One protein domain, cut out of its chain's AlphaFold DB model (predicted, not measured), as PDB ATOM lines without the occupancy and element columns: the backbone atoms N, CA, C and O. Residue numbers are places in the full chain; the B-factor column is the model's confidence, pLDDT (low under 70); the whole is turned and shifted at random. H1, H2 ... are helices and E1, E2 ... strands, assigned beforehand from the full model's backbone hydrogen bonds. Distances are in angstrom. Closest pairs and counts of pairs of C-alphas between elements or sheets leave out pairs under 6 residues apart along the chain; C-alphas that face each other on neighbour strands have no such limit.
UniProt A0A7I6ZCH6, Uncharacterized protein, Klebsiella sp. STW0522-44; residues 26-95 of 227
ATOM      1  N   THR A  26     168.409  74.783 171.511       84.62
ATOM      2  CA  THR A  26     169.148  74.640 172.776       84.62
ATOM      3  C   THR A  26     170.507  73.980 172.556       84.62
ATOM      4  O   THR A  26     171.539  74.549 172.915       84.62
ATOM      5  N   ILE A  27     170.528  72.819 171.900       89.56
ATOM      6  CA  ILE A  27     171.769  72.092 171.631       89.56
ATOM      7  C   ILE A  27     172.696  72.909 170.735       89.56
ATOM      8  O   ILE A  27     173.895  72.981 170.999       89.56
ATOM      9  N   LYS A  28     172.163  73.576 169.704       89.62
ATOM     10  CA  LYS A  28     172.975  74.446 168.840       89.62
ATOM     11  C   LYS A  28     173.644  75.568 169.631       89.62
ATOM     12  O   LYS A  28     174.827  75.823 169.425       89.62
ATOM     13  N   ASN A  29     172.915  76.205 170.546       87.00
ATOM     14  CA  ASN A  29     173.437  77.296 171.367       87.00
ATOM     15  C   ASN A  29     174.543  76.836 172.325       87.00
ATOM     16  O   ASN A  29     175.513  77.567 172.515       87.00
ATOM     17  N   GLN A  30     174.427  75.634 172.892       89.38
ATOM     18  CA  GLN A  30     175.477  75.051 173.732       89.38
ATOM     19  C   GLN A  30     176.706  74.664 172.897       89.38
ATOM     20  O   GLN A  30     177.834  75.015 173.244       89.38
ATOM     21  N   LEU A  31     176.496  74.002 171.752       92.12
ATOM     22  CA  LEU A  31     177.573  73.499 170.894       92.12
ATOM     23  C   LEU A  31     178.517  74.590 170.384       92.12
ATOM     24  O   LEU A  31     179.691  74.306 170.172       92.12
ATOM     25  N   ILE A  32     178.059  75.835 170.225       91.25
ATOM     26  CA  ILE A  32     178.915  76.956 169.790       91.25
ATOM     27  C   ILE A  32     180.155  77.139 170.688       91.25
ATOM     28  O   ILE A  32     181.178  77.646 170.220       91.25
ATOM     29  N   PHE A  33     180.093  76.703 171.948       89.44
ATOM     30  CA  PHE A  33     181.177  76.834 172.927       89.44
ATOM     31  C   PHE A  33     181.957  75.537 173.177       89.44
ATOM     32  O   PHE A  33     182.856  75.519 174.018       89.44
ATOM     33  N   ILE A  34     181.636  74.450 172.473       91.81
ATOM     34  CA  ILE A  34     182.258  73.143 172.690       91.81
ATOM     35  C   ILE A  34     183.456  72.950 171.764       91.81
ATOM     36  O   ILE A  34     183.352  73.063 170.548       91.81
ATOM     37  N   GLU A  35     184.595  72.584 172.351       91.56
ATOM     38  CA  GLU A  35     185.857  72.332 171.635       91.56
ATOM     39  C   GLU A  35     186.282  70.851 171.664       91.56
ATOM     40  O   GLU A  35     187.370  70.487 171.223       91.56
ATOM     41  N   LYS A  36     185.420  69.975 172.187       92.88
ATOM     42  CA  LYS A  36     185.685  68.545 172.409       92.88
ATOM     43  C   LYS A  36     184.614  67.662 171.757       92.88
ATOM     44  O   LYS A  36     183.541  68.161 171.410       92.88
ATOM     45  N   PRO A  37     184.885  66.357 171.559       95.00
ATOM     46  CA  PRO A  37     183.873  65.427 171.083       95.00
ATOM     47  C   PRO A  37     182.636  65.424 171.980       95.00
ATOM     48  O   PRO A  37     182.742  65.550 173.205       95.00
ATOM     49  N   TRP A  38     181.473  65.256 171.364       95.00
ATOM     50  CA  TRP A  38     180.186  65.384 172.036       95.00
ATOM     51  C   TRP A  38     179.197  64.306 171.604       95.00
ATOM     52  O   TRP A  38     179.353  63.663 170.566       95.00
ATOM     53  N   THR A  39     178.169  64.106 172.415       95.19
ATOM     54  CA  THR A  39     177.034  63.226 172.132       95.19
ATOM     55  C   THR A  39     175.765  63.821 172.736       95.19
ATOM     56  O   THR A  39     175.834  64.745 173.545       95.19
ATOM     57  N   ILE A  40     174.603  63.317 172.332       93.06
ATOM     58  CA  ILE A  40     173.303  63.788 172.816       93.06
ATOM     59  C   ILE A  40     172.499  62.599 173.321       93.06
ATOM     60  O   ILE A  40     172.482  61.536 172.699       93.06
ATOM     61  N   THR A  41     171.786  62.802 174.424       92.00
ATOM     62  CA  THR A  41     170.698  61.915 174.849       92.00
ATOM     63  C   THR A  41     169.379  62.663 174.824       92.00
ATOM     64  O   THR A  41     169.337  63.833 175.194       92.00
ATOM     65  N   HIS A  42     168.300  61.971 174.476       90.38
ATOM     66  CA  HIS A  42     166.947  62.503 174.581       90.38
ATOM     67  C   HIS A  42     166.273  61.977 175.855       90.38
ATOM     68  O   HIS A  42     166.295  60.769 176.114       90.38
ATOM     69  N   LEU A  43     165.702  62.877 176.655       85.56
ATOM     70  CA  LEU A  43     164.907  62.551 177.837       85.56
ATOM     71  C   LEU A  43     163.421  62.578 177.465       85.56
ATOM     72  O   LEU A  43     162.809  63.647 177.439       85.56
ATOM     73  N   ASP A  44     162.839  61.403 177.212       83.06
ATOM     74  CA  ASP A  44     161.460  61.268 176.716       83.06
ATOM     75  C   ASP A  44     160.424  61.957 177.624       83.06
ATOM     76  O   ASP A  44     159.520  62.633 177.135       83.06
ATOM     77  N   ASP A  45     160.576  61.844 178.947       80.94
ATOM     78  CA  ASP A  45     159.618  62.387 179.924       80.94
ATOM     79  C   ASP A  45     159.478  63.917 179.850       80.94
ATOM     80  O   ASP A  45     158.435  64.470 180.200       80.94
ATOM     81  N   LEU A  46     160.539  64.603 179.418       79.00
ATOM     82  CA  LEU A  46     160.617  66.065 179.397       79.00
ATOM     83  C   LEU A  46     160.752  66.627 177.982       79.00
ATOM     84  O   LEU A  46     160.659  67.838 177.812       79.00
ATOM     85  N   GLN A  47     160.924  65.759 176.979       84.38
ATOM     86  CA  GLN A  47     161.172  66.133 175.586       84.38
ATOM     87  C   GLN A  47     162.372  67.087 175.457       84.38
ATOM     88  O   GLN A  47     162.343  68.053 174.695       84.38
ATOM     89  N   VAL A  48     163.427  66.822 176.237       84.69
ATOM     90  CA  VAL A  48     164.654  67.630 176.294       84.69
ATOM     91  C   VAL A  48     165.834  66.821 175.772       84.69
ATOM     92  O   VAL A  48     166.029  65.668 176.160       84.69
ATOM     93  N   ASP A  49     166.647  67.457 174.934       89.00
ATOM     94  CA  ASP A  49     167.949  66.939 174.533       89.00
ATOM     95  C   ASP A  49     169.024  67.417 175.515       89.00
ATOM     96  O   ASP A  49     169.116  68.606 175.822       89.00
ATOM     97  N   CYS A  50     169.873  66.497 175.966       89.62
ATOM     98  CA  CYS A  50     171.017  66.792 176.821       89.62
ATOM     99  C   CYS A  50     172.317  66.577 176.056       89.62
ATOM    100  O   CYS A  50     172.554  65.489 175.525       89.62
ATOM    101  N   LEU A  51     173.159  67.611 176.023       92.62
ATOM    102  CA  LEU A  51     174.491  67.573 175.438       92.62
ATOM    103  C   LEU A  51     175.504  67.053 176.452       92.62
ATOM    104  O   LEU A  51     175.618  67.584 177.558       92.62
ATOM    105  N   TRP A  52     176.291  66.068 176.038       94.12
ATOM    106  CA  TRP A  52     177.322  65.463 176.865       94.12
ATOM    107  C   TRP A  52     178.672  65.511 176.178       94.12
ATOM    108  O   TRP A  52     178.790  65.331 174.964       94.12
ATOM    109  N   THR A  53     179.710  65.674 176.980       95.19
ATOM    110  CA  THR A  53     181.100  65.530 176.557       95.19
ATOM    111  C   THR A  53     181.855  64.673 177.564       95.19
ATOM    112  O   THR A  53     181.295  64.251 178.576       95.19
ATOM    113  N   ARG A  54     183.135  64.402 177.298       94.31
ATOM    114  CA  ARG A  54     184.031  63.806 178.294       94.31
ATOM    115  C   ARG A  54     184.920  64.867 178.924       94.31
ATOM    116  O   ARG A  54     185.398  65.766 178.233       94.31
ATOM    117  N   ASP A  55     185.120  64.764 180.230       89.00
ATOM    118  CA  ASP A  55     186.176  65.496 180.925       89.00
ATOM    119  C   ASP A  55     187.553  64.845 180.692       89.00
ATOM    120  O   ASP A  55     187.671  63.800 180.044       89.00
ATOM    121  N   ASP A  56     188.603  65.451 181.247       88.88
ATOM    122  CA  ASP A  56     189.982  64.963 181.105       88.88
ATOM    123  C   ASP A  56     190.203  63.571 181.725       88.88
ATOM    124  O   ASP A  56     191.145  62.864 181.364       88.88
ATOM    125  N   ALA A  57     189.334  63.153 182.652       90.62
ATOM    126  CA  ALA A  57     189.343  61.823 183.256       90.62
ATOM    127  C   ALA A  57     188.489  60.808 182.467       90.62
ATOM    128  O   ALA A  57     188.384  59.648 182.871       90.62
ATOM    129  N   GLY A  58     187.880  61.222 181.352       87.88
ATOM    130  CA  GLY A  58     187.014  60.394 180.514       87.88
ATOM    131  C   GLY A  58     185.588  60.231 181.042       87.88
ATOM    132  O   GLY A  58     184.842  59.419 180.494       87.88
ATOM    133  N   ARG A  59     185.193  60.971 182.082       90.00
ATOM    134  CA  ARG A  59     183.842  60.923 182.660       90.00
ATOM    135  C   ARG A  59     182.888  61.768 181.832       90.00
ATOM    136  O   ARG A  59     183.270  62.821 181.327       90.00
ATOM    137  N   LEU A  60     181.645  61.312 181.723       92.62
ATOM    138  CA  LEU A  60     180.587  62.068 181.065       92.62
ATOM    139  C   LEU A  60     180.239  63.314 181.878       92.62
ATOM    140  O   LEU A  60     180.056  63.244 183.091       92.62
ATOM    141  N   ASN A  61     180.156  64.448 181.191       90.88
ATOM    142  CA  ASN A  61     179.770  65.728 181.759       90.88
ATOM    143  C   ASN A  61     178.708  66.384 180.879       90.88
ATOM    144  O   ASN A  61     178.885  66.478 179.662       90.88
ATOM    145  N   SER A  62     177.625  66.837 181.504       89.69
ATOM    146  CA  SER A  62     176.581  67.602 180.830       89.69
ATOM    147  C   SER A  62     177.042  69.041 180.624       89.69
ATOM    148  O   SER A  62     177.486  69.701 181.567       89.69
ATOM    149  N   GLU A  63     176.924  69.517 179.386       88.12
ATOM    150  CA  GLU A  63     177.273  70.882 178.966       88.12
ATOM    151  C   GLU A  63     176.043  71.801 178.905       88.12
ATOM    152  O   GLU A  63     176.046  72.828 178.223       88.12
ATOM    153  N   ALA A  64     174.964  71.427 179.603       80.94
ATOM    154  CA  ALA A  64     173.760  72.239 179.668       80.94
ATOM    155  C   ALA A  64     174.069  73.661 180.172       80.94
ATOM    156  O   ALA A  64     174.927  73.872 181.031       80.94
ATOM    157  N   MET A  65     173.369  74.665 179.645       70.00
ATOM    158  CA  MET A  65     173.508  76.050 180.097       70.00
ATOM    159  C   MET A  65     172.202  76.524 180.746       70.00
ATOM    160  O   MET A  65     171.123  75.998 180.493       70.00
ATOM    161  N   GLY A  66     172.315  77.514 181.637       61.88
ATOM    162  CA  GLY A  66     171.316  77.896 182.650       61.88
ATOM    163  C   GLY A  66     169.808  77.761 182.340       61.88
ATOM    164  O   GLY A  66     169.102  77.255 183.212       61.88
ATOM    165  N   PRO A  67     169.261  78.220 181.194       52.94
ATOM    166  CA  PRO A  67     167.810  78.270 181.010       52.94
ATOM    167  C   PRO A  67     167.158  76.959 180.540       52.94
ATOM    168  O   PRO A  67     165.932  76.928 180.456       52.94
ATOM    169  N   ASP A  68     167.908  75.878 180.296       54.88
ATOM    170  CA  ASP A  68     167.394  74.621 179.706       54.88
ATOM    171  C   ASP A  68     166.544  73.749 180.667       54.88
ATOM    172  O   ASP A  68     166.399  72.541 180.494       54.88
ATOM    173  N   GLY A  69     165.926  74.383 181.671       48.78
ATOM    174  CA  GLY A  69     165.017  73.776 182.641       48.78
ATOM    175  C   GLY A  69     165.751  73.194 183.847       48.78
ATOM    176  O   GLY A  69     166.469  72.215 183.711       48.78
ATOM    177  N   SER A  70     165.578  73.820 185.023       57.25
ATOM    178  CA  SER A  70     165.871  73.356 186.406       57.25
ATOM    179  C   SER A  70     167.132  72.513 186.699       57.25
ATOM    180  O   SER A  70     167.245  71.969 187.793       57.25
ATOM    181  N   GLY A  71     168.076  72.398 185.770       70.88
ATOM    182  CA  GLY A  71     169.191  71.464 185.831       70.88
ATOM    183  C   GLY A  71     168.858  70.013 185.469       70.88
ATOM    184  O   GLY A  71     169.527  69.103 185.944       70.88
ATOM    185  N   VAL A  72     167.850  69.786 184.623       83.12
ATOM    186  CA  VAL A  72     167.379  68.448 184.211       83.12
ATOM    187  C   VAL A  72     168.502  67.574 183.643       83.12
ATOM    188  O   VAL A  72     168.599  66.401 183.984       83.12
ATOM    189  N   CYS A  73     169.387  68.137 182.821       87.06
ATOM    190  CA  CYS A  73     170.514  67.391 182.259       87.06
ATOM    191  C   CYS A  73     171.645  67.120 183.268       87.06
ATOM    192  O   CYS A  73     172.624  66.475 182.908       87.06
ATOM    193  N   TRP A  74     171.535  67.606 184.508       85.44
ATOM    194  CA  TRP A  74     172.385  67.218 185.642       85.44
ATOM    195  C   TRP A  74     171.635  66.348 186.660       85.44
ATOM    196  O   TRP A  74     172.207  65.990 187.690       85.44
ATOM    197  N   ASP A  75     170.363  66.018 186.409       87.31
ATOM    198  CA  ASP A  75     169.599  65.131 187.281       87.31
ATOM    199  C   ASP A  75     170.146  63.701 187.230       87.31
ATOM    200  O   ASP A  75     170.648  63.233 186.203       87.31
ATOM    201  N   ILE A  76     169.982  62.978 188.341       87.00
ATOM    202  CA  ILE A  76     170.444  61.596 188.479       87.00
ATOM    203  C   ILE A  76     169.868  60.676 187.399       87.00
ATOM    204  O   ILE A  76     170.573  59.791 186.930       87.00
ATOM    205  N   LYS A  77     168.631  60.898 186.938       86.38
ATOM    206  CA  LYS A  77     168.041  60.077 185.869       86.38
ATOM    207  C   LYS A  77     168.741  60.289 184.531       86.38
ATOM    208  O   LYS A  77     168.953  59.324 183.798       86.38
ATOM    209  N   ALA A  78     169.097  61.534 184.216       89.19
ATOM    210  CA  ALA A  78     169.816  61.860 182.991       89.19
ATOM    211  C   ALA A  78     171.230  61.263 183.025       89.19
ATOM    212  O   ALA A  78     171.657  60.634 182.055       89.19
ATOM    213  N   ASP A  79     171.907  61.378 184.173       90.56
ATOM    214  CA  ASP A  79     173.223  60.780 184.407       90.56
ATOM    215  C   ASP A  79     173.179  59.241 184.324       90.56
ATOM    216  O   ASP A  79     173.977  58.620 183.618       90.56
ATOM    217  N   GLU A  80     172.205  58.591 184.963       91.62
ATOM    218  CA  GLU A  80     172.022  57.137 184.890       91.62
ATOM    219  C   GLU A  80     171.755  56.662 183.456       91.62
ATOM    220  O   GLU A  80     172.326  55.655 183.021       91.62
ATOM    221  N   GLN A  81     170.926  57.389 182.699       92.00
ATOM    222  CA  GLN A  81     170.629  57.071 181.304       92.00
ATOM    223  C   GLN A  81     171.880  57.164 180.427       92.00
ATOM    224  O   GLN A  81     172.180  56.207 179.705       92.00
ATOM    225  N   VAL A  82     172.622  58.275 180.480       93.50
ATOM    226  CA  VAL A  82     173.813  58.448 179.635       93.50
ATOM    227  C   VAL A  82     174.903  57.439 180.006       93.50
ATOM    228  O   VAL A  82     175.477  56.809 179.118       93.50
ATOM    229  N   ASN A  83     175.117  57.171 181.299       94.19
ATOM    230  CA  ASN A  83     176.094  56.179 181.754       94.19
ATOM    231  C   ASN A  83     175.699  54.752 181.356       94.19
ATOM    232  O   ASN A  83     176.563  53.928 181.046       94.19
ATOM    233  N   LYS A  84     174.401  54.429 181.356       94.88
ATOM    234  CA  LYS A  84     173.913  53.147 180.838       94.88
ATOM    235  C   LYS A  84     174.202  53.019 179.342       94.88
ATOM    236  O   LYS A  84     174.729  51.993 178.920       94.88
ATOM    237  N   LEU A  85     173.901  54.051 178.554       95.69
ATOM    238  CA  LEU A  85     174.161  54.055 177.110       95.69
ATOM    239  C   LEU A  85     175.659  53.974 176.787       95.69
ATOM    240  O   LEU A  85     176.028  53.278 175.842       95.69
ATOM    241  N   ASP A  86     176.519  54.623 177.575       95.19
ATOM    242  CA  ASP A  86     177.979  54.548 177.424       95.19
ATOM    243  C   ASP A  86     178.496  53.130 177.691       95.19
ATOM    244  O   ASP A  86     179.188  52.558 176.851       95.19
ATOM    245  N   LYS A  87     178.063  52.501 178.795       96.00
ATOM    246  CA  LYS A  87     178.402  51.099 179.119       96.00
ATOM    247  C   LYS A  87     177.934  50.117 178.047       96.00
ATOM    248  O   LYS A  87     178.594  49.112 177.796       96.00
ATOM    249  N   GLU A  88     176.794  50.398 177.426       96.81
ATOM    250  CA  GLU A  88     176.238  49.597 176.335       96.81
ATOM    251  C   GLU A  88     176.853  49.936 174.959       96.81
ATOM    252  O   GLU A  88     176.478  49.305 173.971       96.81
ATOM    253  N   ASN A  89     177.797  50.886 174.875       94.38
ATOM    254  CA  ASN A  89     178.384  51.416 173.632       94.38
ATOM    255  C   ASN A  89     177.337  51.908 172.616       94.38
ATOM    256  O   ASN A  89     177.481  51.721 171.408       94.38
ATOM    257  N   LYS A  90     176.258  52.524 173.106       95.44
ATOM    258  CA  LYS A  90     175.140  53.026 172.291       95.44
ATOM    259  C   LYS A  90     175.188  54.529 172.028       95.44
ATOM    260  O   LYS A  90     174.358  55.031 171.277       95.44
ATOM    261  N   LEU A  91     176.129  55.248 172.639       94.50
ATOM    262  CA  LEU A  91     176.311  56.675 172.388       94.50
ATOM    263  C   LEU A  91     176.940  56.906 171.013       94.50
ATOM    264  O   LEU A  91     177.961  56.308 170.670       94.50
ATOM    265  N   VAL A  92     176.339  57.812 170.243       93.50
ATOM    266  CA  VAL A  92     176.898  58.285 168.974       93.50
ATOM    267  C   VAL A  92     177.734  59.521 169.262       93.50
ATOM    268  O   VAL A  92     177.206  60.555 169.664       93.50
ATOM    269  N   TRP A  93     179.045  59.396 169.083       93.62
ATOM    270  CA  TRP A  93     179.987  60.487 169.293       93.62
ATOM    271  C   TRP A  93     180.226  61.266 168.005       93.62
ATOM    272  O   TRP A  93     180.448  60.692 166.937       93.62
ATOM    273  N   HIS A  94     180.233  62.584 168.135       93.56
ATOM    274  CA  HIS A  94     180.536  63.539 167.085       93.56
ATOM    275  C   HIS A  94     181.836  64.270 167.413       93.56
ATOM    276  O   HIS A  94     182.185  64.467 168.578       93.56
ATOM    277  N   ASN A  95     182.561  64.680 166.373       93.19
ATOM    278  CA  ASN A  95     183.729  65.537 166.539       93.19
ATOM    279  C   ASN A  95     183.312  66.920 167.052       93.19
ATOM    280  O   ASN A  95     182.170  67.343 166.867       93.19
TER     281      ASN A  95
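AT A GLANCE: This is residues 26 to 95 of the 227 residues of an uncharacterized protein of Klebsiella sp. STW0522-44 (UniProt A0A7I6ZCH6). A small antiparallel sheet of three strands is the core, with the one-turn helix H1 over part of one face and the longer helix H2 packed slantwise over the other. A long loop, residues 63 to 75, leads from the last strand E3 to H2. The printed part has 70 residues, in the order H1 E1 E2 E3 H2, and the sheet order is E1 - E2 - E3. The class is mixed, helices and strands, though under half of the residues are in named elements. The whole is compact and rounded, with a radius of gyration of the C-alphas of 11.3 A and spans of 26 by 25 by 18 A.

HOW THE PARTS SIT: Begin at H1, residues 26 to 31, which is on the sheet at a height of 8.0 A over it. It lies only just over E2, residues 48 to 54, with 3 of its 6 C-alphas falling there; the closest C-alphas are those of Ile 27 and Leu 51, 6.5 A apart. E1, residues 38 to 43, E2 and E3, residues 60 to 62, form a meander, each strand the antiparallel neighbour of the one before. In the hairpin E1 and E2, look for N 41 and O 50, 3.0 A apart; in the hairpin E2 and E3, for N 53 and O 61, 2.9 A apart, both within hydrogen-bond range. H2, residues 76 to 87, is on the opposite face from H1, at a height of 8.0 A, over E2, and only just slantwise to the strands, at 58 degrees to E2 on the local plane. Its closest C-alphas to E1 are Val 82 and Thr 41, 6.7 A apart. H1 and H2 are apart, and in both every O i to N i+4 pair is within hydrogen-bond range.

IN THESE COORDINATES: Find C-alpha 26 at (169.148, 74.640, 172.776), where H1 begins. E1 then runs 16.6 A, E2 19.9 A from C-alpha 48 at (164.654, 67.630, 176.294), and E3 6.8 A. H2 runs 16.2 A to C-alpha 87 at (178.402, 51.099, 179.119).

THE WHOLE: The C-alphas of Asp 45 and Asp 56, the two farthest apart, are 30.5 A apart. The printed part has no cut, and the link from E3 to H2 is long. Residues 66 to 70 have pLDDT under 70.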